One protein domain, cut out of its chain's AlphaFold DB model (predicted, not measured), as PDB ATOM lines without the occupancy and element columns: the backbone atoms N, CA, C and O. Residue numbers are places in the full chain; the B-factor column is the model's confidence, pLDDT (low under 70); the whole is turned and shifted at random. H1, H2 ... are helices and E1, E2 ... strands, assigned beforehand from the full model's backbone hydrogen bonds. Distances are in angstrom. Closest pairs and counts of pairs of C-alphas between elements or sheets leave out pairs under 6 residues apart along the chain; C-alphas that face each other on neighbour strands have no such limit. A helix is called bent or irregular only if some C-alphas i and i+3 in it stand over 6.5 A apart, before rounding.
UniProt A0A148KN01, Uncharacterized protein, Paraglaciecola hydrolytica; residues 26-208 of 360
ATOM      1  N   LYS A  26     104.796 177.717 196.228       76.06
ATOM      2  CA  LYS A  26     103.953 176.596 196.680       76.06
ATOM      3  C   LYS A  26     102.593 176.581 195.971       76.06
ATOM      4  O   LYS A  26     102.055 175.516 195.678       76.06
ATOM      5  N   ILE A  27     102.041 177.756 195.679       78.62
ATOM      6  CA  ILE A  27     100.783 177.876 194.930       78.62
ATOM      7  C   ILE A  27     100.988 177.413 193.482       78.62
ATOM      8  O   ILE A  27     100.208 176.593 193.005       78.62
ATOM      9  N   ALA A  28     102.064 177.851 192.817       78.81
ATOM     10  CA  ALA A  28     102.417 177.362 191.483       78.81
ATOM     11  C   ALA A  28     102.653 175.847 191.469       78.81
ATOM     12  O   ALA A  28     102.046 175.159 190.661       78.81
ATOM     13  N   GLY A  29     103.432 175.312 192.414       79.38
ATOM     14  CA  GLY A  29     103.703 173.875 192.504       79.38
ATOM     15  C   GLY A  29     102.437 173.033 192.700       79.38
ATOM     16  O   GLY A  29     102.262 172.011 192.046       79.38
ATOM     17  N   THR A  30     101.497 173.476 193.543       81.50
ATOM     18  CA  THR A  30     100.220 172.756 193.729       81.50
ATOM     19  C   THR A  30      99.296 172.863 192.513       81.50
ATOM     20  O   THR A  30      98.581 171.908 192.205       81.50
ATOM     21  N   LYS A  31      99.306 173.998 191.801       84.06
ATOM     22  CA  LYS A  31      98.572 174.166 190.538       84.06
ATOM     23  C   LYS A  31      99.142 173.248 189.453       84.06
ATOM     24  O   LYS A  31      98.377 172.467 188.888       84.06
ATOM     25  N   HIS A  32     100.462 173.255 189.307       85.62
ATOM     26  CA  HIS A  32     101.226 172.390 188.420       85.62
ATOM     27  C   HIS A  32     100.916 170.914 188.649       85.62
ATOM     28  O   HIS A  32     100.455 170.221 187.743       85.62
ATOM     29  N   GLN A  33     101.051 170.456 189.896       85.00
ATOM     30  CA  GLN A  33     100.731 169.087 190.283       85.00
ATOM     31  C   GLN A  33      99.296 168.708 189.887       85.00
ATOM     32  O   GLN A  33      99.045 167.619 189.372       85.00
ATOM     33  N   LYS A  34      98.330 169.606 190.109       89.38
ATOM     34  CA  LYS A  34      96.927 169.366 189.758       89.38
ATOM     35  C   LYS A  34      96.728 169.256 188.246       89.38
ATOM     36  O   LYS A  34      95.946 168.415 187.809       89.38
ATOM     37  N   VAL A  35      97.393 170.098 187.460       91.00
ATOM     38  CA  VAL A  35      97.321 170.076 185.993       91.00
ATOM     39  C   VAL A  35      97.961 168.812 185.429       91.00
ATOM     40  O   VAL A  35      97.314 168.110 184.654       91.00
ATOM     41  N   ALA A  36      99.171 168.468 185.872       90.69
ATOM     42  CA  ALA A  36      99.840 167.238 185.468       90.69
ATOM     43  C   ALA A  36      98.979 166.011 185.817       90.69
ATOM     44  O   ALA A  36      98.699 165.186 184.948       90.69
ATOM     45  N   ALA A  37      98.444 165.939 187.044       88.69
ATOM     46  CA  ALA A  37      97.551 164.857 187.463       88.69
ATOM     47  C   ALA A  37      96.276 164.764 186.605       88.69
ATOM     48  O   ALA A  37      95.858 163.663 186.249       88.69
ATOM     49  N   LYS A  38      95.668 165.899 186.232       93.94
ATOM     50  CA  LYS A  38      94.518 165.913 185.316       93.94
ATOM     51  C   LYS A  38      94.886 165.364 183.942       93.94
ATOM     52  O   LYS A  38      94.152 164.531 183.423       93.94
ATOM     53  N   TRP A  39      95.998 165.811 183.358       94.44
ATOM     54  CA  TRP A  39      96.406 165.358 182.029       94.44
ATOM     55  C   TRP A  39      96.731 163.859 182.034       94.44
ATOM     56  O   TRP A  39      96.213 163.123 181.195       94.44
ATOM     57  N   HIS A  40      97.478 163.370 183.030       92.31
ATOM     58  CA  HIS A  40      97.679 161.930 183.209       92.31
ATOM     59  C   HIS A  40      96.352 161.185 183.364       92.31
ATOM     60  O   HIS A  40      96.170 160.155 182.727       92.31
ATOM     61  N   GLY A  41      95.408 161.720 184.144       92.00
ATOM     62  CA  GLY A  41      94.082 161.127 184.315       92.00
ATOM     63  C   GLY A  41      93.288 161.028 183.008       92.00
ATOM     64  O   GLY A  41      92.643 160.012 182.772       92.00
ATOM     65  N   LEU A  42      93.365 162.035 182.129       94.06
ATOM     66  CA  LEU A  42      92.737 161.981 180.802       94.06
ATOM     67  C   LEU A  42      93.389 160.921 179.902       94.06
ATOM     68  O   LEU A  42      92.688 160.165 179.230       94.06
ATOM     69  N   ALA A  43      94.720 160.834 179.919       93.50
ATOM     70  CA  ALA A  43      95.460 159.838 179.152       93.50
ATOM     71  C   ALA A  43      95.188 158.407 179.640       93.50
ATOM     72  O   ALA A  43      94.972 157.509 178.828       93.50
ATOM     73  N   GLN A  44      95.122 158.217 180.960       90.56
ATOM     74  CA  GLN A  44      94.728 156.956 181.584       90.56
ATOM     75  C   GLN A  44      93.286 156.596 181.238       90.56
ATOM     76  O   GLN A  44      93.051 155.474 180.816       90.56
ATOM     77  N   TYR A  45      92.345 157.541 181.335       90.69
ATOM     78  CA  TYR A  45      90.942 157.324 180.970       90.69
ATOM     79  C   TYR A  45      90.774 156.838 179.525       90.69
ATOM     80  O   TYR A  45      89.901 156.020 179.248       90.69
ATOM     81  N   ALA A  46      91.609 157.325 178.602       90.38
ATOM     82  CA  ALA A  46      91.530 156.913 177.209       90.38
ATOM     83  C   ALA A  46      91.942 155.449 176.962       90.38
ATOM     84  O   ALA A  46      91.592 154.909 175.913       90.38
ATOM     85  N   GLU A  47      92.703 154.836 177.883       85.88
ATOM     86  CA  GLU A  47      93.207 153.450 177.827       85.88
ATOM     87  C   GLU A  47      93.607 153.002 176.409       85.88
ATOM     88  O   GLU A  47      93.217 151.939 175.914       85.88
ATOM     89  N   SER A  48      94.343 153.857 175.690       86.38
ATOM     90  CA  SER A  48      94.562 153.632 174.265       86.38
ATOM     91  C   SER A  48      95.393 152.373 174.039       86.38
ATOM     92  O   SER A  48      96.576 152.315 174.371       86.38
ATOM     93  N   LYS A  49      94.797 151.368 173.393       88.00
ATOM     94  CA  LYS A  49      95.448 150.079 173.118       88.00
ATOM     95  C   LYS A  49      96.570 150.173 172.091       88.00
ATOM     96  O   LYS A  49      97.303 149.203 171.910       88.00
ATOM     97  N   ILE A  50      96.722 151.315 171.415       89.69
ATOM     98  CA  ILE A  50      97.749 151.501 170.386       89.69
ATOM     99  C   ILE A  50      99.172 151.324 170.952       89.69
ATOM    100  O   ILE A  50     100.036 150.779 170.261       89.69
ATOM    101  N   VAL A  51      99.390 151.669 172.229       87.94
ATOM    102  CA  VAL A  51     100.693 151.513 172.904       87.94
ATOM    103  C   VAL A  51     101.179 150.062 172.904       87.94
ATOM    104  O   VAL A  51     102.376 149.809 172.776       87.94
ATOM    105  N   ASN A  52     100.254 149.094 172.927       88.62
ATOM    106  CA  ASN A  52     100.567 147.662 172.902       88.62
ATOM    107  C   ASN A  52     101.201 147.213 171.576       88.62
ATOM    108  O   ASN A  52     101.795 146.136 171.499       88.62
ATOM    109  N   TYR A  53     101.099 148.033 170.529       89.94
ATOM    110  CA  TYR A  53     101.670 147.762 169.212       89.94
ATOM    111  C   TYR A  53     103.027 148.452 168.997       89.94
ATOM    112  O   TYR A  53     103.620 148.310 167.924       89.94
ATOM    113  N   GLY A  54     103.559 149.143 170.013       88.69
ATOM    114  CA  GLY A  54     104.818 149.890 169.925       88.69
ATOM    115  C   GLY A  54     104.693 151.188 169.127       88.69
ATOM    116  O   GLY A  54     105.681 151.666 168.581       88.69
ATOM    117  N   VAL A  55     103.477 151.730 169.028       92.00
ATOM    118  CA  VAL A  55     103.198 153.020 168.398       92.00
ATOM    119  C   VAL A  55     102.642 153.960 169.455       92.00
ATOM    120  O   VAL A  55     101.795 153.583 170.264       92.00
ATOM    121  N   THR A  56     103.124 155.193 169.434       94.69
ATOM    122  CA  THR A  56     102.659 156.288 170.270       94.69
ATOM    123  C   THR A  56     102.153 157.455 169.421       94.69
ATOM    124  O   THR A  56     102.265 157.447 168.194       94.69
ATOM    125  N   ILE A  57     101.580 158.461 170.075       95.94
ATOM    126  CA  ILE A  57     101.141 159.708 169.457       95.94
ATOM    127  C   ILE A  57     101.906 160.827 170.125       95.94
ATOM    128  O   ILE A  57     101.811 161.007 171.335       95.94
ATOM    129  N   THR A  58     102.654 161.580 169.337       96.69
ATOM    130  CA  THR A  58     103.437 162.709 169.835       96.69
ATOM    131  C   THR A  58     102.874 164.010 169.309       96.69
ATOM    132  O   THR A  58     102.428 164.052 168.161       96.69
ATOM    133  N   ALA A  59     102.966 165.068 170.104       96.31
ATOM    134  CA  ALA A  59     102.666 166.428 169.678       96.31
ATOM    135  C   ALA A  59     103.669 167.423 170.264       96.31
ATOM    136  O   ALA A  59     104.238 167.187 171.330       96.31
ATOM    137  N   ASN A  60     103.862 168.542 169.578       94.06
ATOM    138  CA  ASN A  60     104.676 169.654 170.044       94.06
ATOM    139  C   ASN A  60     103.775 170.677 170.738       94.06
ATOM    140  O   ASN A  60     102.712 171.019 170.217       94.06
ATOM    141  N   LEU A  61     104.231 171.207 171.872       91.44
ATOM    142  CA  LEU A  61     103.640 172.406 172.459       91.44
ATOM    143  C   LEU A  61     104.331 173.627 171.865       91.44
ATOM    144  O   LEU A  61     105.553 173.757 171.949       91.44
ATOM    145  N   VAL A  62     103.549 174.507 171.254       89.25
ATOM    146  CA  VAL A  62     104.037 175.724 170.603       89.25
ATOM    147  C   VAL A  62     103.377 176.924 171.265       89.25
ATOM    148  O   VAL A  62     102.209 176.878 171.644       89.25
ATOM    149  N   ILE A  63     104.143 178.000 171.425       86.88
ATOM    150  CA  ILE A  63     103.640 179.289 171.891       86.88
ATOM    151  C   ILE A  63     103.739 180.251 170.709       86.88
ATOM    152  O   ILE A  63     104.820 180.483 170.178       86.88
ATOM    153  N   GLU A  64     102.619 180.815 170.292       85.50
ATOM    154  CA  GLU A  64     102.547 181.801 169.219       85.50
ATOM    155  C   GLU A  64     102.137 183.158 169.790       85.50
ATOM    156  O   GLU A  64     101.512 183.235 170.841       85.50
ATOM    157  N   ALA A  65     102.495 184.256 169.125       80.25
ATOM    158  CA  ALA A  65     101.997 185.577 169.496       80.25
ATOM    159  C   ALA A  65     100.766 185.903 168.641       80.25
ATOM    160  O   ALA A  65     100.900 186.179 167.449       80.25
ATOM    161  N   ILE A  66      99.576 185.880 169.242       80.19
ATOM    162  CA  ILE A  66      98.318 186.275 168.598       80.19
ATOM    163  C   ILE A  66      97.847 187.568 169.265       80.19
ATOM    164  O   ILE A  66      97.620 187.598 170.473       80.19
ATOM    165  N   ASP A  67      97.730 188.650 168.491       81.88
ATOM    166  CA  ASP A  67      97.364 189.987 168.989       81.88
ATOM    167  C   ASP A  67      98.237 190.460 170.175       81.88
ATOM    168  O   ASP A  67      97.731 190.933 171.196       81.88
ATOM    169  N   ASP A  68      99.560 190.287 170.050       79.06
ATOM    170  CA  ASP A  68     100.577 190.582 171.078       79.06
ATOM    171  C   ASP A  68     100.424 189.792 172.393       79.06
ATOM    172  O   ASP A  68     101.059 190.117 173.402       79.06
ATOM    173  N   LYS A  69      99.613 188.728 172.400       75.75
ATOM    174  CA  LYS A  69      99.461 187.823 173.540       75.75
ATOM    175  C   LYS A  69     100.041 186.449 173.218       75.75
ATOM    176  O   LYS A  69      99.847 185.968 172.103       75.75
ATOM    177  N   PRO A  70     100.729 185.803 174.176       77.19
ATOM    178  CA  PRO A  70     101.100 184.409 174.012       77.19
ATOM    179  C   PRO A  70      99.821 183.574 173.915       77.19
ATOM    180  O   PRO A  70      98.947 183.678 174.771       77.19
ATOM    181  N   ALA A  71      99.719 182.785 172.857       84.44
ATOM    182  CA  ALA A  71      98.688 181.795 172.625       84.44
ATOM    183  C   ALA A  71      99.367 180.434 172.555       84.44
ATOM    184  O   ALA A  71     100.323 180.236 171.801       84.44
ATOM    185  N   PHE A  72      98.896 179.501 173.364       86.69
ATOM    186  CA  PHE A  72      99.415 178.149 173.364       86.69
ATOM    187  C   PHE A  72      98.712 177.339 172.262       86.69
ATOM    188  O   PHE A  72      97.563 177.613 171.927       86.69
ATOM    189  N   THR A  73      99.412 176.394 171.623       89.62
ATOM    190  CA  THR A  73      98.820 175.464 170.641       89.62
ATOM    191  C   THR A  73      99.516 174.099 170.652       89.62
ATOM    192  O   THR A  73     100.707 173.989 170.959       89.62
ATOM    193  N   LEU A  74      98.768 173.044 170.310       91.69
ATOM    194  CA  LEU A  74      99.305 171.716 169.989       91.69
ATOM    195  C   LEU A  74      99.514 171.607 168.483       91.69
ATOM    196  O   LEU A  74      98.560 171.725 167.721       91.69
ATOM    197  N   GLN A  75     100.743 171.331 168.061       92.81
ATOM    198  CA  GLN A  75     101.100 171.191 166.648       92.81
ATOM    199  C   GLN A  75     101.906 169.918 166.402       92.81
ATOM    200  O   GLN A  75     102.321 169.232 167.337       92.81
ATOM    201  N   ASN A  76     102.157 169.605 165.128       94.19
ATOM    202  CA  ASN A  76     102.954 168.451 164.704       94.19
ATOM    203  C   ASN A  76     102.476 167.129 165.322       94.19
ATOM    204  O   ASN A  76     103.284 166.261 165.661       94.19
ATOM    205  N   ILE A  77     101.157 166.984 165.474       96.69
ATOM    206  CA  ILE A  77     100.546 165.779 166.025       96.69
ATOM    207  C   ILE A  77     100.764 164.654 165.023       96.69
ATOM    208  O   ILE A  77     100.463 164.823 163.844       96.69
ATOM    209  N   LYS A  78     101.315 163.523 165.457       95.75
ATOM    210  CA  LYS A  78     101.642 162.403 164.565       95.75
ATOM    211  C   LYS A  78     101.772 161.090 165.315       95.75
ATOM    212  O   LYS A  78     102.031 161.077 166.519       95.75
ATOM    213  N   PHE A  79     101.678 159.990 164.574       94.88
ATOM    214  CA  PHE A  79     102.164 158.704 165.059       94.88
ATOM    215  C   PHE A  79     103.691 158.719 165.146       94.88
ATOM    216  O   PHE A  79     104.369 159.269 164.278       94.88
ATOM    217  N   SER A  80     104.229 158.100 166.190       94.44
ATOM    218  CA  SER A  80     105.668 157.946 166.396       94.44
ATOM    219  C   SER A  80     105.975 156.600 167.046       94.44
ATOM    220  O   SER A  80     105.099 155.972 167.634       94.44
ATOM    221  N   GLU A  81     107.219 156.145 166.953       89.69
ATOM    222  CA  GLU A  81     107.723 155.012 167.748       89.69
ATOM    223  C   GLU A  81     108.317 155.502 169.078       89.69
ATOM    224  O   GLU A  81     108.285 154.793 170.083       89.69
ATOM    225  N   HIS A  82     108.808 156.747 169.106       89.00
ATOM    226  CA  HIS A  82     109.489 157.346 170.253       89.00
ATOM    227  C   HIS A  82     109.114 158.820 170.438       89.00
ATOM    228  O   HIS A  82     108.790 159.524 169.477       89.00
ATOM    229  N   GLU A  83     109.192 159.297 171.678       91.31
ATOM    230  CA  GLU A  83     109.163 160.726 171.994       91.31
ATOM    231  C   GLU A  83     110.582 161.305 172.116       91.31
ATOM    232  O   GLU A  83     111.556 160.570 172.268       91.31
ATOM    233  N   ASN A  84     110.703 162.629 172.034       90.00
ATOM    234  CA  ASN A  84     111.942 163.378 172.240       90.00
ATOM    235  C   ASN A  84     111.718 164.519 173.253       90.00
ATOM    236  O   ASN A  84     110.654 164.626 173.855       90.00
ATOM    237  N   VAL A  85     112.716 165.376 173.470       89.56
ATOM    238  CA  VAL A  85     112.644 166.464 174.469       89.56
ATOM    239  C   VAL A  85     111.726 167.634 174.075       89.56
ATOM    240  O   VAL A  85     111.414 168.478 174.909       89.56
ATOM    241  N   GLN A  86     111.284 167.708 172.819       88.94
ATOM    242  CA  GLN A  86     110.433 168.790 172.297       88.94
ATOM    243  C   GLN A  86     108.977 168.362 172.089       88.94
ATOM    244  O   GLN A  86     108.106 169.207 171.877       88.94
ATOM    245  N   ASN A  87     108.706 167.058 172.120       92.94
ATOM    246  CA  ASN A  87     107.374 166.518 171.931       92.94
ATOM    247  C   ASN A  87     106.895 165.756 173.166       92.94
ATOM    248  O   ASN A  87     107.671 165.216 173.957       92.94
ATOM    249  N   ILE A  88     105.582 165.739 173.336       94.31
ATOM    250  CA  ILE A  88     104.900 165.041 174.414       94.31
ATOM    251  C   ILE A  88     104.211 163.836 173.811       94.31
ATOM    252  O   ILE A  88     103.433 163.972 172.864       94.31
ATOM    253  N   ASN A  89     104.463 162.664 174.381       95.31
ATOM    254  CA  ASN A  89     103.628 161.502 174.159       95.31
ATOM    255  C   ASN A  89     102.229 161.746 174.748       95.31
ATOM    256  O   ASN A  89     102.043 161.757 175.959       95.31
ATOM    257  N   LEU A  90     101.225 161.915 173.893       95.50
ATOM    258  CA  LEU A  90      99.851 162.172 174.312       95.50
ATOM    259  C   LEU A  90      99.190 160.952 174.969       95.50
ATOM    260  O   LEU A  90      98.197 161.115 175.662       95.50
ATOM    261  N   LEU A  91      99.705 159.738 174.793       94.06
ATOM    262  CA  LEU A  91      99.134 158.526 175.394       94.06
ATOM    263  C   LEU A  91      99.675 158.246 176.794       94.06
ATOM    264  O   LEU A  91      98.965 157.727 177.647       94.06
ATOM    265  N   THR A  92     100.935 158.590 177.030       92.31
ATOM    266  CA  THR A  92     101.596 158.476 178.331       92.31
ATOM    267  C   THR A  92     102.395 159.756 178.569       92.31
ATOM    268  O   THR A  92     103.620 159.740 178.401       92.31
ATOM    269  N   PRO A  93     101.718 160.877 178.887       93.19
ATOM    270  CA  PRO A  93     102.381 162.167 178.988       93.19
ATOM    271  C   PRO A  93     103.486 162.139 180.039       93.19
ATOM    272  O   PRO A  93     103.420 161.413 181.031       93.19
ATOM    273  N   SER A  94     104.533 162.901 179.758       91.00
ATOM    274  CA  SER A  94     105.692 163.126 180.611       91.00
ATOM    275  C   SER A  94     106.150 164.545 180.339       91.00
ATOM    276  O   SER A  94     106.360 164.892 179.176       91.00
ATOM    277  N   PHE A  95     106.287 165.360 181.375       90.88
ATOM    278  CA  PHE A  95     106.588 166.789 181.243       90.88
ATOM    279  C   PHE A  95     108.012 167.138 181.701       90.88
ATOM    280  O   PHE A  95     108.547 168.197 181.367       90.88
ATOM    281  N   GLU A  96     108.656 166.225 182.418       86.19
ATOM    282  CA  GLU A  96     110.039 166.303 182.844       86.19
ATOM    283  C   GLU A  96     110.951 166.365 181.626       86.19
ATOM    284  O   GLU A  96     110.776 165.619 180.658       86.19
ATOM    285  N   HIS A  97     111.929 167.271 181.666       87.19
ATOM    286  CA  HIS A  97     112.867 167.483 180.562       87.19
ATOM    287  C   HIS A  97     112.191 167.779 179.209       87.19
ATOM    288  O   HIS A  97     112.764 167.503 178.152       87.19
ATOM    289  N   LYS A  98     110.976 168.342 179.226       91.44
ATOM    290  CA  LYS A  98     110.299 168.837 178.027       91.44
ATOM    291  C   LYS A  98     110.448 170.341 177.897       91.44
ATOM    292  O   LYS A  98     110.297 171.075 178.878       91.44
ATOM    293  N   TYR A  99     110.698 170.786 176.673       88.94
ATOM    294  CA  TYR A  99     111.030 172.174 176.380       88.94
ATOM    295  C   TYR A  99     110.166 172.748 175.261       88.94
ATOM    296  O   TYR A  99     109.906 172.080 174.261       88.94
ATOM    297  N   ILE A 100     109.783 174.017 175.411       86.25
ATOM    298  CA  ILE A 100     109.215 174.848 174.345       86.25
ATOM    299  C   ILE A 100     110.273 175.867 173.940       86.25
ATOM    300  O   ILE A 100     110.806 176.573 174.793       86.25
ATOM    301  N   CYS A 101     110.570 175.974 172.647       81.94
ATOM    302  CA  CYS A 101     111.604 176.874 172.142       81.94
ATOM    303  C   CYS A 101     111.007 178.079 171.404       81.94
ATOM    304  O   CYS A 101     110.338 177.918 170.389       81.94
ATOM    305  N   LEU A 102     111.295 179.285 171.908       70.56
ATOM    306  CA  LEU A 102     110.963 180.583 171.319       70.56
ATOM    307  C   LEU A 102     112.070 181.616 171.551       70.56
ATOM    308  O   LEU A 102     112.198 182.151 172.655       70.56
ATOM    309  N   PRO A 103     112.731 182.093 170.487       73.56
ATOM    310  CA  PRO A 103     114.201 182.006 170.261       73.56
ATOM    311  C   PRO A 103     115.117 181.329 171.316       73.56
ATOM    312  O   PRO A 103     116.230 180.935 170.981       73.56
ATOM    313  N   LEU A 104     114.693 181.206 172.569       80.12
ATOM    314  CA  LEU A 104     115.284 180.502 173.697       80.12
ATOM    315  C   LEU A 104     114.350 179.356 174.118       80.12
ATOM    316  O   LEU A 104     113.136 179.456 173.957       80.12
ATOM    317  N   CYS A 105     114.899 178.273 174.659       84.00
ATOM    318  CA  CYS A 105     114.102 177.147 175.144       84.00
ATOM    319  C   CYS A 105     113.784 177.293 176.631       84.00
ATOM    320  O   CYS A 105     114.680 177.538 177.435       84.00
ATOM    321  N   PHE A 106     112.516 177.094 176.974       82.94
ATOM    322  CA  PHE A 106     111.992 177.117 178.333       82.94
ATOM    323  C   PHE A 106     111.488 175.729 178.693       82.94
ATOM    324  O   PHE A 106     110.862 175.059 177.867       82.94
ATOM    325  N   GLN A 107     111.755 175.285 179.917       87.06
ATOM    326  CA  GLN A 107     111.236 174.001 180.380       87.06
ATOM    327  C   GLN A 107     109.744 174.142 180.710       87.06
ATOM    328  O   GLN A 107     109.332 175.131 181.308       87.06
ATOM    329  N   LEU A 108     108.920 173.143 180.383       85.69
ATOM    330  CA  LEU A 108     107.473 173.192 180.659       85.69
ATOM    331  C   LEU A 108     107.129 173.401 182.136       85.69
ATOM    332  O   LEU A 108     106.117 174.021 182.469       85.69
ATOM    333  N   LEU A 109     107.983 172.857 183.000       85.31
ATOM    334  CA  LEU A 109     107.865 172.904 184.452       85.31
ATOM    335  C   LEU A 109     108.417 174.206 185.046       85.31
ATOM    336  O   LEU A 109     108.313 174.426 186.248       85.31
ATOM    337  N   GLU A 110     109.027 175.062 184.225       80.38
ATOM    338  CA  GLU A 110     109.615 176.307 184.689       80.38
ATOM    339  C   GLU A 110     108.523 177.273 185.157       80.38
ATOM    340  O   GLU A 110     107.476 177.448 184.525       80.38
ATOM    341  N   TYR A 111     108.783 177.907 186.298       77.06
ATOM    342  CA  TYR A 111     107.937 178.957 186.836       77.06
ATOM    343  C   TYR A 111     108.040 180.205 185.956       77.06
ATOM    344  O   TYR A 111     109.119 180.790 185.842       77.06
ATOM    345  N   VAL A 112     106.916 180.668 185.403       72.19
ATOM    346  CA  VAL A 112     106.890 181.886 184.585       72.19
ATOM    347  C   VAL A 112     105.870 182.870 185.142       72.19
ATOM    348  O   VAL A 112     104.684 182.583 185.259       72.19
ATOM    349  N   ALA A 113     106.335 184.072 185.481       65.75
ATOM    350  CA  ALA A 113     105.475 185.173 185.900       65.75
ATOM    351  C   ALA A 113     105.150 186.059 184.690       65.75
ATOM    352  O   ALA A 113     105.793 187.088 184.491       65.75
ATOM    353  N   PHE A 114     104.174 185.656 183.870       61.09
ATOM    354  CA  PHE A 114     103.802 186.412 182.665       61.09
ATOM    355  C   PHE A 114     103.155 187.771 182.970       61.09
ATOM    356  O   PHE A 114     103.367 188.724 182.226       61.09
ATOM    357  N   ASP A 115     102.406 187.889 184.069       56.22
ATOM    358  CA  ASP A 115     101.648 189.101 184.419       56.22
ATOM    359  C   ASP A 115     101.926 189.630 185.841       56.22
ATOM    360  O   ASP A 115     101.326 190.611 186.282       56.22
ATOM    361  N   GLY A 116     102.853 189.002 186.574       53.91
ATOM    362  CA  GLY A 116     103.243 189.386 187.936       53.91
ATOM    363  C   GLY A 116     102.190 189.128 189.027       53.91
ATOM    364  O   GLY A 116     102.493 189.324 190.217       53.91
ATOM    365  N   VAL A 117     100.991 188.666 188.653       51.59
ATOM    366  CA  VAL A 117      99.853 188.439 189.554       51.59
ATOM    367  C   VAL A 117      99.638 186.947 189.778       51.59
ATOM    368  O   VAL A 117      99.528 186.544 190.939       51.59
ATOM    369  N   ASP A 118      99.711 186.135 188.723       60.72
ATOM    370  CA  ASP A 118      99.465 184.700 188.812       60.72
ATOM    371  C   ASP A 118     100.761 183.885 188.739       60.72
ATOM    372  O   ASP A 118     101.565 183.956 187.811       60.72
ATOM    373  N   SER A 119     100.978 183.093 189.785       63.22
ATOM    374  CA  SER A 119     102.056 182.117 189.889       63.22
ATOM    375  C   SER A 119     101.655 180.840 189.138       63.22
ATOM    376  O   SER A 119     100.800 180.100 189.635       63.22
ATOM    377  N   ALA A 120     102.236 180.586 187.961       79.62
ATOM    378  CA  ALA A 120     101.929 179.428 187.113       79.62
ATOM    379  C   ALA A 120     103.178 178.897 186.383       79.62
ATOM    380  O   ALA A 120     104.160 179.617 186.198       79.62
ATOM    381  N   THR A 121     103.134 177.630 185.977       84.69
ATOM    382  CA  THR A 121     104.095 177.038 185.031       84.69
ATOM    383  C   THR A 121     103.615 177.210 183.587       84.69
ATOM    384  O   THR A 121     102.437 177.491 183.352       84.69
ATOM    385  N   LEU A 122     104.495 177.011 182.597       86.06
ATOM    386  CA  LEU A 122     104.074 176.969 181.186       86.06
ATOM    387  C   LEU A 122     103.029 175.876 180.945       86.06
ATOM    388  O   LEU A 122     102.061 176.102 180.217       86.06
ATOM    389  N   LEU A 123     103.196 174.720 181.594       88.38
ATOM    390  CA  LEU A 123     102.236 173.623 181.518       88.38
ATOM    391  C   LEU A 123     100.851 174.028 182.044       88.38
ATOM    392  O   LEU A 123      99.841 173.682 181.435       88.38
ATOM    393  N   ASP A 124     100.799 174.771 183.154       88.44
ATOM    394  CA  ASP A 124      99.536 175.224 183.744       88.44
ATOM    395  C   ASP A 124      98.749 176.128 182.804       88.44
ATOM    396  O   ASP A 124      97.531 175.977 182.671       88.44
ATOM    397  N   SER A 125      99.446 177.078 182.180       87.00
ATOM    398  CA  SER A 125      98.854 178.008 181.220       87.00
ATOM    399  C   SER A 125      98.359 177.256 179.991       87.00
ATOM    400  O   SER A 125      97.188 177.384 179.641       87.00
ATOM    401  N   PHE A 126      99.203 176.382 179.430       89.38
ATOM    402  CA  PHE A 126      98.851 175.539 178.290       89.38
ATOM    403  C   PHE A 126      97.578 174.726 178.565       89.38
ATOM    404  O   PHE A 126      96.596 174.799 177.828       89.38
ATOM    405  N   PHE A 127      97.576 173.948 179.649       91.00
ATOM    406  CA  PHE A 127      96.468 173.046 179.936       91.00
ATOM    407  C   PHE A 127      95.178 173.815 180.216       91.00
ATOM    408  O   PHE A 127      94.112 173.376 179.804       91.00
ATOM    409  N   SER A 128      95.257 174.963 180.892       88.44
ATOM    410  CA  SER A 128      94.071 175.774 181.188       88.44
ATOM    411  C   SER A 128      93.410 176.323 179.918       88.44
ATOM    412  O   SER A 128      92.185 176.413 179.871       88.44
ATOM    413  N   GLU A 129      94.193 176.658 178.889       88.81
ATOM    414  CA  GLU A 129      93.670 177.107 177.590       88.81
ATOM    415  C   GLU A 129      93.085 175.956 176.758       88.81
ATOM    416  O   GLU A 129      92.075 176.145 176.078       88.81
ATOM    417  N   HIS A 130      93.658 174.751 176.859       90.62
ATOM    418  CA  HIS A 130      93.281 173.594 176.035       90.62
ATOM    419  C   HIS A 130      92.533 172.478 176.775       90.62
ATOM    420  O   HIS A 130      92.334 171.408 176.202       90.62
ATOM    421  N   GLU A 131      92.080 172.683 178.017       92.69
ATOM    422  CA  GLU A 131      91.471 171.619 178.840       92.69
ATOM    423  C   GLU A 131      90.310 170.927 178.108       92.69
ATOM    424  O   GLU A 131      90.217 169.699 178.098       92.69
ATOM    425  N   PHE A 132      89.452 171.703 177.438       93.56
ATOM    426  CA  PHE A 132      88.326 171.161 176.677       93.56
ATOM    427  C   PHE A 132      88.763 170.412 175.411       93.56
ATOM    428  O   PHE A 132      88.218 169.352 175.110       93.56
ATOM    429  N   GLU A 133      89.745 170.940 174.677       92.75
ATOM    430  CA  GLU A 133      90.267 170.292 173.469       92.75
ATOM    431  C   GLU A 133      90.930 168.954 173.811       92.75
ATOM    432  O   GLU A 133      90.647 167.945 173.168       92.75
ATOM    433  N   LEU A 134      91.749 168.925 174.868       93.88
ATOM    434  CA  LEU A 134      92.358 167.701 175.380       93.88
ATOM    435  C   LEU A 134      91.286 166.703 175.818       93.88
ATOM    436  O   LEU A 134      91.353 165.536 175.441       93.88
ATOM    437  N   PHE A 135      90.271 167.147 176.564       94.69
ATOM    438  CA  PHE A 135      89.163 166.280 176.966       94.69
ATOM    439  C   PHE A 135      88.457 165.653 175.757       94.69
ATOM    440  O   PHE A 135      88.211 164.447 175.748       94.69
ATOM    441  N   GLN A 136      88.165 166.448 174.724       94.88
ATOM    442  CA  GLN A 136      87.555 165.948 173.496       94.88
ATOM    443  C   GLN A 136      88.471 164.945 172.785       94.88
ATOM    444  O   GLN A 136      88.019 163.858 172.438       94.88
ATOM    445  N   PHE A 137      89.756 165.273 172.630       95.44
ATOM    446  CA  PHE A 137      90.746 164.388 172.023       95.44
ATOM    447  C   PHE A 137      90.802 163.028 172.732       95.44
ATOM    448  O   PHE A 137      90.676 161.996 172.078       95.44
ATOM    449  N   TYR A 138      90.920 163.007 174.063       95.75
ATOM    450  CA  TYR A 138      90.947 161.758 174.830       95.75
ATOM    451  C   TYR A 138      89.614 161.000 174.786       95.75
ATOM    452  O   TYR A 138      89.621 159.771 174.789       95.75
ATOM    453  N   GLY A 139      88.479 161.696 174.680       94.31
ATOM    454  CA  GLY A 139      87.182 161.069 174.418       94.31
ATOM    455  C   GLY A 139      87.130 160.371 173.055       94.31
ATOM    456  O   GLY A 139      86.700 159.220 172.968       94.31
ATOM    457  N   ASP A 140      87.626 161.026 172.005       94.12
ATOM    458  CA  ASP A 140      87.698 160.455 170.657       94.12
ATOM    459  C   ASP A 140      88.666 159.254 170.605       94.12
ATOM    460  O   ASP A 140      88.392 158.259 169.929       94.12
ATOM    461  N   LEU A 141      89.762 159.291 171.377       92.88
ATOM    462  CA  LEU A 141      90.697 158.166 171.498       92.88
ATOM    463  C   LEU A 141      90.051 156.889 172.041       92.88
ATOM    464  O   LEU A 141      90.388 155.806 171.555       92.88
ATOM    465  N   VAL A 142      89.128 156.992 173.002       91.56
ATOM    466  CA  VAL A 142      88.398 155.825 173.532       91.56
ATOM    467  C   VAL A 142      87.638 155.127 172.405       91.56
ATOM    468  O   VAL A 142      87.767 153.918 172.218       91.56
ATOM    469  N   ILE A 143      86.909 155.901 171.596       88.56
ATOM    470  CA  ILE A 143      86.113 155.386 170.473       88.56
ATOM    471  C   ILE A 143      87.021 154.720 169.428       88.56
ATOM    472  O   ILE A 143      86.701 153.660 168.886       88.56
ATOM    473  N   LEU A 144      88.183 155.314 169.143       88.25
ATOM    474  CA  LEU A 144      89.154 154.740 168.209       88.25
ATOM    475  C   LEU A 144      89.816 153.463 168.758       88.25
ATOM    476  O   LEU A 144      90.130 152.559 167.979       88.25
ATOM    477  N   SER A 145      89.964 153.340 170.080       88.31
ATOM    478  CA  SER A 145      90.464 152.127 170.744       88.31
ATOM    479  C   SER A 145      89.535 150.924 170.508       88.31
ATOM    480  O   SER A 145      90.006 149.829 170.202       88.31
ATOM    481  N   GLU A 146      88.212 151.124 170.512       87.75
ATOM    482  CA  GLU A 146      87.239 150.065 170.176       87.75
ATOM    483  C   GLU A 146      87.358 149.601 168.711       87.75
ATOM    484  O   GLU A 146      87.187 148.420 168.381       87.75
ATOM    485  N   ARG A 147      87.703 150.514 167.793       90.44
ATOM    486  CA  ARG A 147      87.959 150.146 166.391       90.44
ATOM    487  C   ARG A 147      89.226 149.315 166.247       90.44
ATOM    488  O   ARG A 147      89.238 148.385 165.439       90.44
ATOM    489  N   LEU A 148      90.260 149.587 167.046       92.19
ATOM    490  CA  LEU A 148      91.459 148.748 167.079       92.19
ATOM    491  C   LEU A 148      91.129 147.306 167.468       92.19
ATOM    492  O   LEU A 148      91.669 146.398 166.843       92.19
ATOM    493  N   ASP A 149      90.203 147.073 168.405       90.75
ATOM    494  CA  ASP A 149      89.759 145.711 168.743       90.75
ATOM    495  C   ASP A 149      89.103 145.013 167.550       90.75
ATOM    496  O   ASP A 149      89.333 143.830 167.297       90.75
ATOM    497  N   THR A 150      88.314 145.752 166.769       91.88
ATOM    498  CA  THR A 150      87.683 145.216 165.557       91.88
ATOM    499  C   THR A 150      88.731 144.788 164.526       91.88
ATOM    500  O   THR A 150      88.605 143.715 163.930       91.88
ATOM    501  N   LEU A 151      89.792 145.579 164.340       94.12
ATOM    502  CA  LEU A 151      90.899 145.219 163.449       94.12
ATOM    503  C   LEU A 151      91.755 144.075 164.018       94.12
ATOM    504  O   LEU A 151      92.149 143.176 163.276       94.12
ATOM    505  N   ALA A 152      91.997 144.058 165.329       93.00
ATOM    506  CA  ALA A 152      92.760 143.008 166.000       93.00
ATOM    507  C   ALA A 152      92.050 141.649 165.904       93.00
ATOM    508  O   ALA A 152      92.686 140.630 165.634       93.00
ATOM    509  N   ASN A 153      90.720 141.635 166.035       93.00
ATOM    510  CA  ASN A 153      89.893 140.445 165.828       93.00
ATOM    511  C   ASN A 153      89.936 139.937 164.380       93.00
ATOM    512  O   ASN A 153      89.708 138.752 164.135       93.00
ATOM    513  N   ARG A 154      90.211 140.823 163.413       93.50
ATOM    514  CA  ARG A 154      90.360 140.453 162.005       93.50
ATOM    515  C   ARG A 154      91.705 139.785 161.739       93.50
ATOM    516  O   ARG A 154      91.715 138.694 161.175       93.50
ATOM    517  N   ASP A 155      92.804 140.435 162.119       90.31
ATOM    518  CA  ASP A 155      94.160 139.874 162.067       90.31
ATOM    519  C   ASP A 155      95.115 140.658 162.983       90.31
ATOM    520  O   ASP A 155      95.731 141.655 162.593       90.31
ATOM    521  N   ASN A 156      95.266 140.187 164.221       87.31
ATOM    522  CA  ASN A 156      96.153 140.813 165.199       87.31
ATOM    523  C   ASN A 156      97.635 140.783 164.771       87.31
ATOM    524  O   ASN A 156      98.409 141.673 165.123       87.31
ATOM    525  N   GLY A 157      98.043 139.770 163.997       82.62
ATOM    526  CA  GLY A 157      99.427 139.616 163.550       82.62
ATOM    527  C   GLY A 157      99.848 140.722 162.583       82.62
ATOM    528  O   GLY A 157     100.969 141.226 162.668       82.62
ATOM    529  N   LEU A 158      98.937 141.135 161.697       89.06
ATOM    530  CA  LEU A 158      99.180 142.201 160.723       89.06
ATOM    531  C   LEU A 158      98.851 143.604 161.241       89.06
ATOM    532  O   LEU A 158      99.404 144.571 160.716       89.06
ATOM    533  N   LEU A 159      98.016 143.741 162.277       91.62
ATOM    534  CA  LEU A 159      97.647 145.049 162.830       91.62
ATOM    535  C   LEU A 159      98.867 145.848 163.302       91.62
ATOM    536  O   LEU A 159      98.988 147.030 162.987       91.62
ATOM    537  N   ARG A 160      99.821 145.201 163.984       89.88
ATOM    538  CA  ARG A 160     101.061 145.870 164.405       89.88
ATOM    539  C   ARG A 160     101.828 146.451 163.217       89.88
ATOM    540  O   ARG A 160     102.237 147.608 163.247       89.88
ATOM    541  N   ALA A 161     102.023 145.646 162.174       88.75
ATOM    542  CA  ALA A 161     102.733 146.070 160.971       88.75
ATOM    543  C   ALA A 161     101.994 147.210 160.260       88.75
ATOM    544  O   ALA A 161     102.626 148.141 159.766       88.75
ATOM    545  N   TYR A 162     100.661 147.168 160.265       92.56
ATOM    546  CA  TYR A 162      99.837 148.227 159.708       92.56
ATOM    547  C   TYR A 162     100.022 149.553 160.450       92.56
ATOM    548  O   TYR A 162     100.318 150.564 159.818       92.56
ATOM    549  N   LEU A 163      99.927 149.553 161.781       92.31
ATOM    550  CA  LEU A 163     100.110 150.764 162.587       92.31
ATOM    551  C   LEU A 163     101.523 151.345 162.432       92.31
ATOM    552  O   LEU A 163     101.667 152.549 162.244       92.31
ATOM    553  N   LEU A 164     102.558 150.497 162.400       89.69
ATOM    554  CA  LEU A 164     103.927 150.941 162.112       89.69
ATOM    555  C   LEU A 164     104.055 151.554 160.711       89.69
ATOM    556  O   LEU A 164     104.765 152.543 160.533       89.69
ATOM    557  N   SER A 165     103.342 151.021 159.714       89.75
ATOM    558  CA  SER A 165     103.330 151.612 158.373       89.75
ATOM    559  C   SER A 165     102.707 153.015 158.360       89.75
ATOM    560  O   SER A 165     103.176 153.879 157.624       89.75
ATOM    561  N   LEU A 166     101.705 153.282 159.211       91.06
ATOM    562  CA  LEU A 166     101.133 154.625 159.366       91.06
ATOM    563  C   LEU A 166     102.158 155.596 159.963       91.06
ATOM    564  O   LEU A 166     102.301 156.706 159.456       91.06
ATOM    565  N   THR A 167     102.932 155.161 160.961       90.62
ATOM    566  CA  THR A 167     104.037 155.948 161.531       90.62
ATOM    567  C   THR A 167     105.083 156.322 160.480       90.62
ATOM    568  O   THR A 167     105.556 157.458 160.425       90.62
ATOM    569  N   ARG A 168     105.416 155.393 159.578       87.69
ATOM    570  CA  ARG A 168     106.448 155.591 158.546       87.69
ATOM    571  C   ARG A 168     106.038 156.528 157.418       87.69
ATOM    572  O   ARG A 168     106.918 157.080 156.761       87.69
ATOM    573  N   LYS A 169     104.738 156.773 157.228       87.38
ATOM    574  CA  LYS A 169     104.262 157.819 156.309       87.38
ATOM    575  C   LYS A 169     104.668 159.223 156.760       87.38
ATOM    576  O   LYS A 169     104.685 160.123 155.929       87.38
ATOM    577  N   LYS A 170     105.029 159.401 158.042       87.12
ATOM    578  CA  LYS A 170     105.468 160.678 158.631       87.12
ATOM    579  C   LYS A 170     104.460 161.819 158.432       87.12
ATOM    580  O   LYS A 170     104.851 162.981 158.382       87.12
ATOM    581  N   GLU A 171     103.177 161.481 158.344       93.00
ATOM    582  CA  GLU A 171     102.100 162.470 158.311       93.00
ATOM    583  C   GLU A 171     102.065 163.223 159.644       93.00
ATOM    584  O   GLU A 171     102.155 162.613 160.714       93.00
ATOM    585  N   SER A 172     101.937 164.546 159.580       95.12
ATOM    586  CA  SER A 172     101.853 165.423 160.748       95.12
ATOM    587  C   SER A 172     100.699 166.397 160.600       95.12
ATOM    588  O   SER A 172     100.504 166.961 159.524       95.12
ATOM    589  N   PHE A 173      99.977 166.635 161.689       96.38
ATOM    590  CA  PHE A 173      98.750 167.426 161.692       96.38
ATOM    591  C   PHE A 173      98.890 168.656 162.586       96.38
ATOM    592  O   PHE A 173      99.575 168.618 163.614       96.38
ATOM    593  N   GLY A 174      98.236 169.749 162.189       93.69
ATOM    594  CA  GLY A 174      98.284 171.020 162.912       93.69
ATOM    595  C   GLY A 174      97.277 171.107 164.057       93.69
ATOM    596  O   GLY A 174      97.366 172.020 164.864       93.69
ATOM    597  N   SER A 175      96.317 170.180 164.129       93.12
ATOM    598  CA  SER A 175      95.305 170.146 165.188       93.12
ATOM    599  C   SER A 175      94.880 168.727 165.551       93.12
ATOM    600  O   SER A 175      94.965 167.795 164.743       93.12
ATOM    601  N   THR A 176      94.359 168.570 166.770       94.25
ATOM    602  CA  THR A 176      93.812 167.299 167.273       94.25
ATOM    603  C   THR A 176      92.689 166.782 166.375       94.25
ATOM    604  O   THR A 176      92.656 165.602 166.032       94.25
ATOM    605  N   LYS A 177      91.819 167.676 165.899       94.50
ATOM    606  CA  LYS A 177      90.703 167.357 165.002       94.50
ATOM    607  C   LYS A 177      91.154 166.761 163.665       94.50
ATOM    608  O   LYS A 177      90.551 165.797 163.197       94.50
ATOM    609  N   GLU A 178      92.183 167.333 163.041       96.12
ATOM    610  CA  GLU A 178      92.739 166.815 161.782       96.12
ATOM    611  C   GLU A 178      93.341 165.424 161.973       96.12
ATOM    612  O   GLU A 178      93.056 164.515 161.190       96.12
ATOM    613  N   PHE A 179      94.111 165.242 163.049       96.19
ATOM    614  CA  PHE A 179      94.702 163.952 163.389       96.19
ATOM    615  C   PHE A 179      93.633 162.882 163.657       96.19
ATOM    616  O   PHE A 179      93.716 161.786 163.105       96.19
ATOM    617  N   ILE A 180      92.597 163.196 164.443       95.62
ATOM    618  CA  ILE A 180      91.494 162.264 164.726       95.62
ATOM    619  C   ILE A 180      90.747 161.892 163.442       95.62
ATOM    620  O   ILE A 180      90.475 160.714 163.224       95.62
ATOM    621  N   ALA A 181      90.472 162.847 162.549       95.44
ATOM    622  CA  ALA A 181      89.824 162.556 161.269       95.44
ATOM    623  C   ALA A 181      90.677 161.637 160.376       95.44
ATOM    624  O   ALA A 181      90.160 160.697 159.765       95.44
ATOM    625  N   TYR A 182      91.992 161.875 160.321       95.25
ATOM    626  CA  TYR A 182      92.924 160.991 159.625       95.25
ATOM    627  C   TYR A 182      92.934 159.587 160.230       95.25
ATOM    628  O   TYR A 182      92.909 158.589 159.499       95.25
ATOM    629  N   TRP A 183      92.970 159.500 161.559       93.56
ATOM    630  CA  TRP A 183      93.037 158.230 162.257       93.56
ATOM    631  C   TRP A 183      91.746 157.425 162.095       93.56
ATOM    632  O   TRP A 183      91.808 156.244 161.759       93.56
ATOM    633  N   ASP A 184      90.586 158.066 162.218       94.00
ATOM    634  CA  ASP A 184      89.278 157.443 162.014       94.00
ATOM    635  C   ASP A 184      89.169 156.777 160.636       94.00
ATOM    636  O   ASP A 184      88.767 155.615 160.524       94.00
ATOM    637  N   ASN A 185      89.616 157.490 159.598       93.88
ATOM    638  CA  ASN A 185      89.668 156.978 158.234       93.88
ATOM    639  C   ASN A 185      90.707 155.856 158.074       93.88
ATOM    640  O   ASN A 185      90.439 154.850 157.419       93.88
ATOM    641  N   SER A 186      91.881 155.994 158.693       92.06
ATOM    642  CA  SER A 186      92.947 154.986 158.624       92.06
ATOM    643  C   SER A 186      92.578 153.692 159.359       92.06
ATOM    644  O   SER A 186      92.968 152.616 158.925       92.06
ATOM    645  N   LEU A 187      91.776 153.746 160.425       92.81
ATOM    646  CA  LEU A 187      91.265 152.548 161.106       92.81
ATOM    647  C   LEU A 187      90.007 151.955 160.466       92.81
ATOM    648  O   LEU A 187      89.459 150.981 160.987       92.81
ATOM    649  N   ALA A 188      89.521 152.502 159.352       93.56
ATOM    650  CA  ALA A 188      88.413 151.883 158.645       93.56
ATOM    651  C   ALA A 188      88.806 150.466 158.188       93.56
ATOM    652  O   ALA A 188      89.864 150.260 157.591       93.56
ATOM    653  N   LEU A 189      87.918 149.487 158.406       92.56
ATOM    654  CA  LEU A 189      88.176 148.080 158.075       92.56
ATOM    655  C   LEU A 189      88.648 147.895 156.624       92.56
ATOM    656  O   LEU A 189      89.566 147.123 156.370       92.56
ATOM    657  N   GLY A 190      88.079 148.650 155.679       92.94
ATOM    658  CA  GLY A 190      88.477 148.595 154.271       92.94
ATOM    659  C   GLY A 190      89.934 149.003 154.015       92.94
ATOM    660  O   GLY A 190      90.581 148.401 153.158       92.94
ATOM    661  N   MET A 191      90.468 149.968 154.775       92.81
ATOM    662  CA  MET A 191      91.870 150.396 154.673       92.81
ATOM    663  C   MET A 191      92.810 149.316 155.206       92.81
ATOM    664  O   MET A 191      93.826 149.008 154.577       92.81
ATOM    665  N   PHE A 192      92.437 148.676 156.314       93.81
ATOM    666  CA  PHE A 192      93.185 147.546 156.852       93.81
ATOM    667  C   PHE A 192      93.145 146.331 155.910       93.81
ATOM    668  O   PHE A 192      94.179 145.739 155.614       93.81
ATOM    669  N   GLU A 193      91.986 145.998 155.338       92.44
ATOM    670  CA  GLU A 193      91.862 144.914 154.352       92.44
ATOM    671  C   GLU A 193      92.613 145.207 153.044       92.44
ATOM    672  O   GLU A 193      93.073 144.290 152.359       92.44
ATOM    673  N   GLN A 194      92.753 146.479 152.663       90.81
ATOM    674  CA  GLN A 194      93.626 146.873 151.560       90.81
ATOM    675  C   GLN A 194      95.094 146.589 151.896       90.81
ATOM    676  O   GLN A 194      95.776 145.965 151.083       90.81
ATOM    677  N   PHE A 195      95.548 146.957 153.098       90.12
ATOM    678  CA  PHE A 195      96.892 146.624 153.573       90.12
ATOM    679  C   PHE A 195      97.127 145.110 153.628       90.12
ATOM    680  O   PHE A 195      98.142 144.640 153.135       90.12
ATOM    681  N   MET A 196      96.177 144.319 154.136       89.38
ATOM    682  CA  MET A 196      96.305 142.856 154.176       89.38
ATOM    683  C   MET A 196      96.467 142.234 152.781       89.38
ATOM    684  O   MET A 196      97.202 141.261 152.618       89.38
ATOM    685  N   ARG A 197      95.775 142.776 151.768       90.44
ATOM    686  CA  ARG A 197      95.857 142.280 150.384       90.44
ATOM    687  C   ARG A 197      97.181 142.620 149.719       90.44
ATOM    688  O   ARG A 197      97.673 141.815 148.932       90.44
ATOM    689  N   ASN A 198      97.734 143.793 150.013       84.75
ATOM    690  CA  ASN A 198      99.041 144.179 149.512       84.75
ATOM    691  C   ASN A 198      99.823 145.007 150.545       84.75
ATOM    692  O   ASN A 198      99.826 146.239 150.474       84.75
ATOM    693  N   PRO A 199     100.531 144.344 151.478       77.88
ATOM    694  CA  PRO A 199     101.327 145.042 152.485       77.88
ATOM    695  C   PRO A 199     102.483 145.842 151.866       77.88
ATOM    696  O   PRO A 199     102.955 146.812 152.450       77.88
ATOM    697  N   VAL A 200     102.924 145.436 150.668       67.19
ATOM    698  CA  VAL A 200     104.095 145.981 149.964       67.19
ATOM    699  C   VAL A 200     103.801 147.342 149.331       67.19
ATOM    700  O   VAL A 200     104.703 148.167 149.240       67.19
ATOM    701  N   ASP A 201     102.547 147.604 148.942       60.16
ATOM    702  CA  ASP A 201     102.145 148.899 148.362       60.16
ATOM    703  C   ASP A 201     102.176 150.040 149.385       60.16
ATOM    704  O   ASP A 201     102.211 151.210 149.006       60.16
ATOM    705  N   ILE A 202     102.141 149.710 150.678       57.94
ATOM    706  CA  ILE A 202     102.152 150.691 151.765       57.94
ATOM    707  C   ILE A 202     103.542 150.764 152.413       57.94
ATOM    708  O   ILE A 202     103.897 151.832 152.909       57.94
ATOM    709  N   ASP A 203     104.351 149.693 152.360       50.69
ATOM    710  CA  ASP A 203     105.744 149.725 152.819       50.69
ATOM    711  C   ASP A 203     106.613 148.556 152.289       50.69
ATOM    712  O   ASP A 203     106.300 147.377 152.490       50.69
ATOM    713  N   SER A 204     107.755 148.856 151.656       44.81
ATOM    714  CA  SER A 204     108.667 147.836 151.097       44.81
ATOM    715  C   SER A 204     109.431 147.038 152.166       44.81
ATOM    716  O   SER A 204     109.847 145.899 151.922       44.81
ATOM    717  N   ASP A 205     109.540 147.582 153.384       45.88
ATOM    718  CA  ASP A 205     110.251 146.953 154.501       45.88
ATOM    719  C   ASP A 205     109.427 145.896 155.252       45.88
ATOM    720  O   ASP A 205     109.990 145.111 156.020       45.88
ATOM    721  N   PHE A 206     108.123 145.769 154.973       44.50
ATOM    722  CA  PHE A 206     107.311 144.637 155.446       44.50
ATOM    723  C   PHE A 206     107.963 143.285 155.091       44.50
ATOM    724  O   PHE A 206     107.976 142.343 155.887       44.50
ATOM    725  N   LEU A 207     108.595 143.204 153.915       44.38
ATOM    726  CA  LEU A 207     109.309 142.009 153.463       44.38
ATOM    727  C   LEU A 207     110.658 141.791 154.168       44.38
ATOM    728  O   LEU A 207     111.178 140.674 154.117       44.38
ATOM    729  N   GLN A 208     111.230 142.807 154.821       44.22
ATOM    730  CA  GLN A 208     112.496 142.673 155.546       44.22
ATOM    731  C   GLN A 208     112.322 142.058 156.936       44.22
ATOM    732  O   GLN A 208     113.204 141.317 157.375       44.22
TER     733      GLN A 208
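What this domain is: This is residues 26 to 208 of the 360 residues of an uncharacterized protein of Paraglaciecola hydrolytica (UniProt A0A148KN01). Picture a long strand hairpin, E1 and E2, running beside a long helix arm, H3a, which has H1 side by side with it on one flank and the shorter H4 on another. At the end of H3a the chain bends and folds back as H3b towards the end of the hairpin, with H5 set across H3b; the short strand E3 lines E1, and the small hairpin E4 and E5 packs by E1 through E4. The printed part has 183 residues, with five named helices and five named strands in the order H1 H2 E1 E2 E3 E4 E5 H3 H4 H5; the sheets, E2 E1 E3 and E4 E5, are antiparallel, and the class is mixed, helices and strands. It is compact, with a radius of gyration of the C-alphas of 18.2 A, yet elongated in outline, spanning 61 by 32 by 28 A.

Where its parts are: Find C-alpha 26 at (103.953, 176.596, 196.680); from there H1 runs through residues 26 to 46, 30.3 A long. H2 follows at residues 49 to 53. E1, residues 56 to 66, covers 30.3 A, and E2, residues 69 to 80, returns over 31.3 A. Next come E3 at residues 87 to 89, E4 at 99 to 102 and E5 at 104 to 107. Find C-alpha 122 at (104.074, 176.969, 181.186), where H3, residues 122 to 168, begins; by its hydrogen bonds it was assigned as one helix, but it is bent, with C-alphas 154 and 157 lying 9.2 A apart. Its arms are H3a, residues 122 to 154, 43.5 A long, and H3b, residues 157 to 168, 18.2 A long. Both arms are irregular: C-alphas 129 and 132 are 8.0 A apart, and C-alphas 157 and 160 are 6.52 A apart. H4 takes residues 176 to 186, and H5, residues 189 to 197, ends at C-alpha 197, (95.857, 142.280, 150.384).

How they stand to each other: Begin with H3, the hub, which taken whole touches 4 other helices. H3a touches H1 at a shallow tilt of 16 degrees, the same way, closest at the C-alphas of Ala 46 and Val 142, 5.0 A apart. With residues 133 to 144 alone it touches H4 at a shallow tilt of 7 degrees; the closest C-alphas, of Phe 137 and Thr 176, are 6.4 A apart. H3a also touches H2, with residues 145 to 148 alone, closest at the C-alphas of Lys 49 and Ser 145, 5.9 A. H3b touches H5 about perpendicular, at 81 degrees, closest at the C-alphas of Tyr 162 and Phe 195, 7.0 A. There are two layers, helices on one face of a sheet: H3a and H4 on the sheet E2 E1 E3. H4 lies over E2 at a height over the sheet of 10.6 A. H3a has a kink of 69 degrees near residue 130, and it is on the sheet with its residues 122 to 134; the C-alphas of Phe 72 and Phe 126, the closest of E2 and H3a, are 5.6 A apart. H3b only grazes the sheet with residues 163 to 168. In the hairpin E1 and E2 look at N 62 and O 73, 2.9 A, within hydrogen-bond range; for E1 and E3, at N 88 and O 59, 2.8 A; for the hairpin E4 and E5, at N 100 and O 106, 2.9 A. The closest C-alphas of E1 and E4, of Leu 61 and Ile 100, are 6.4 A apart. Every O i to N i+4 pair is within range in H1, H4 and H5, against 26 of 29 in H3a, 7 of 8 in H3b and 0 of 1 in H2, where 2 of 2 O i to N i+3 pairs are.

The domain as a whole: The two C-alphas farthest apart, of Gly 116 and Arg 197, are 60.7 A apart. The printed part has no cut. The link from E5 to H3, residues 108 to 121, is long. Mean pLDDT of the printed part is 86.4; look for values under 70 at residues 113 to 119 and 200 to 208.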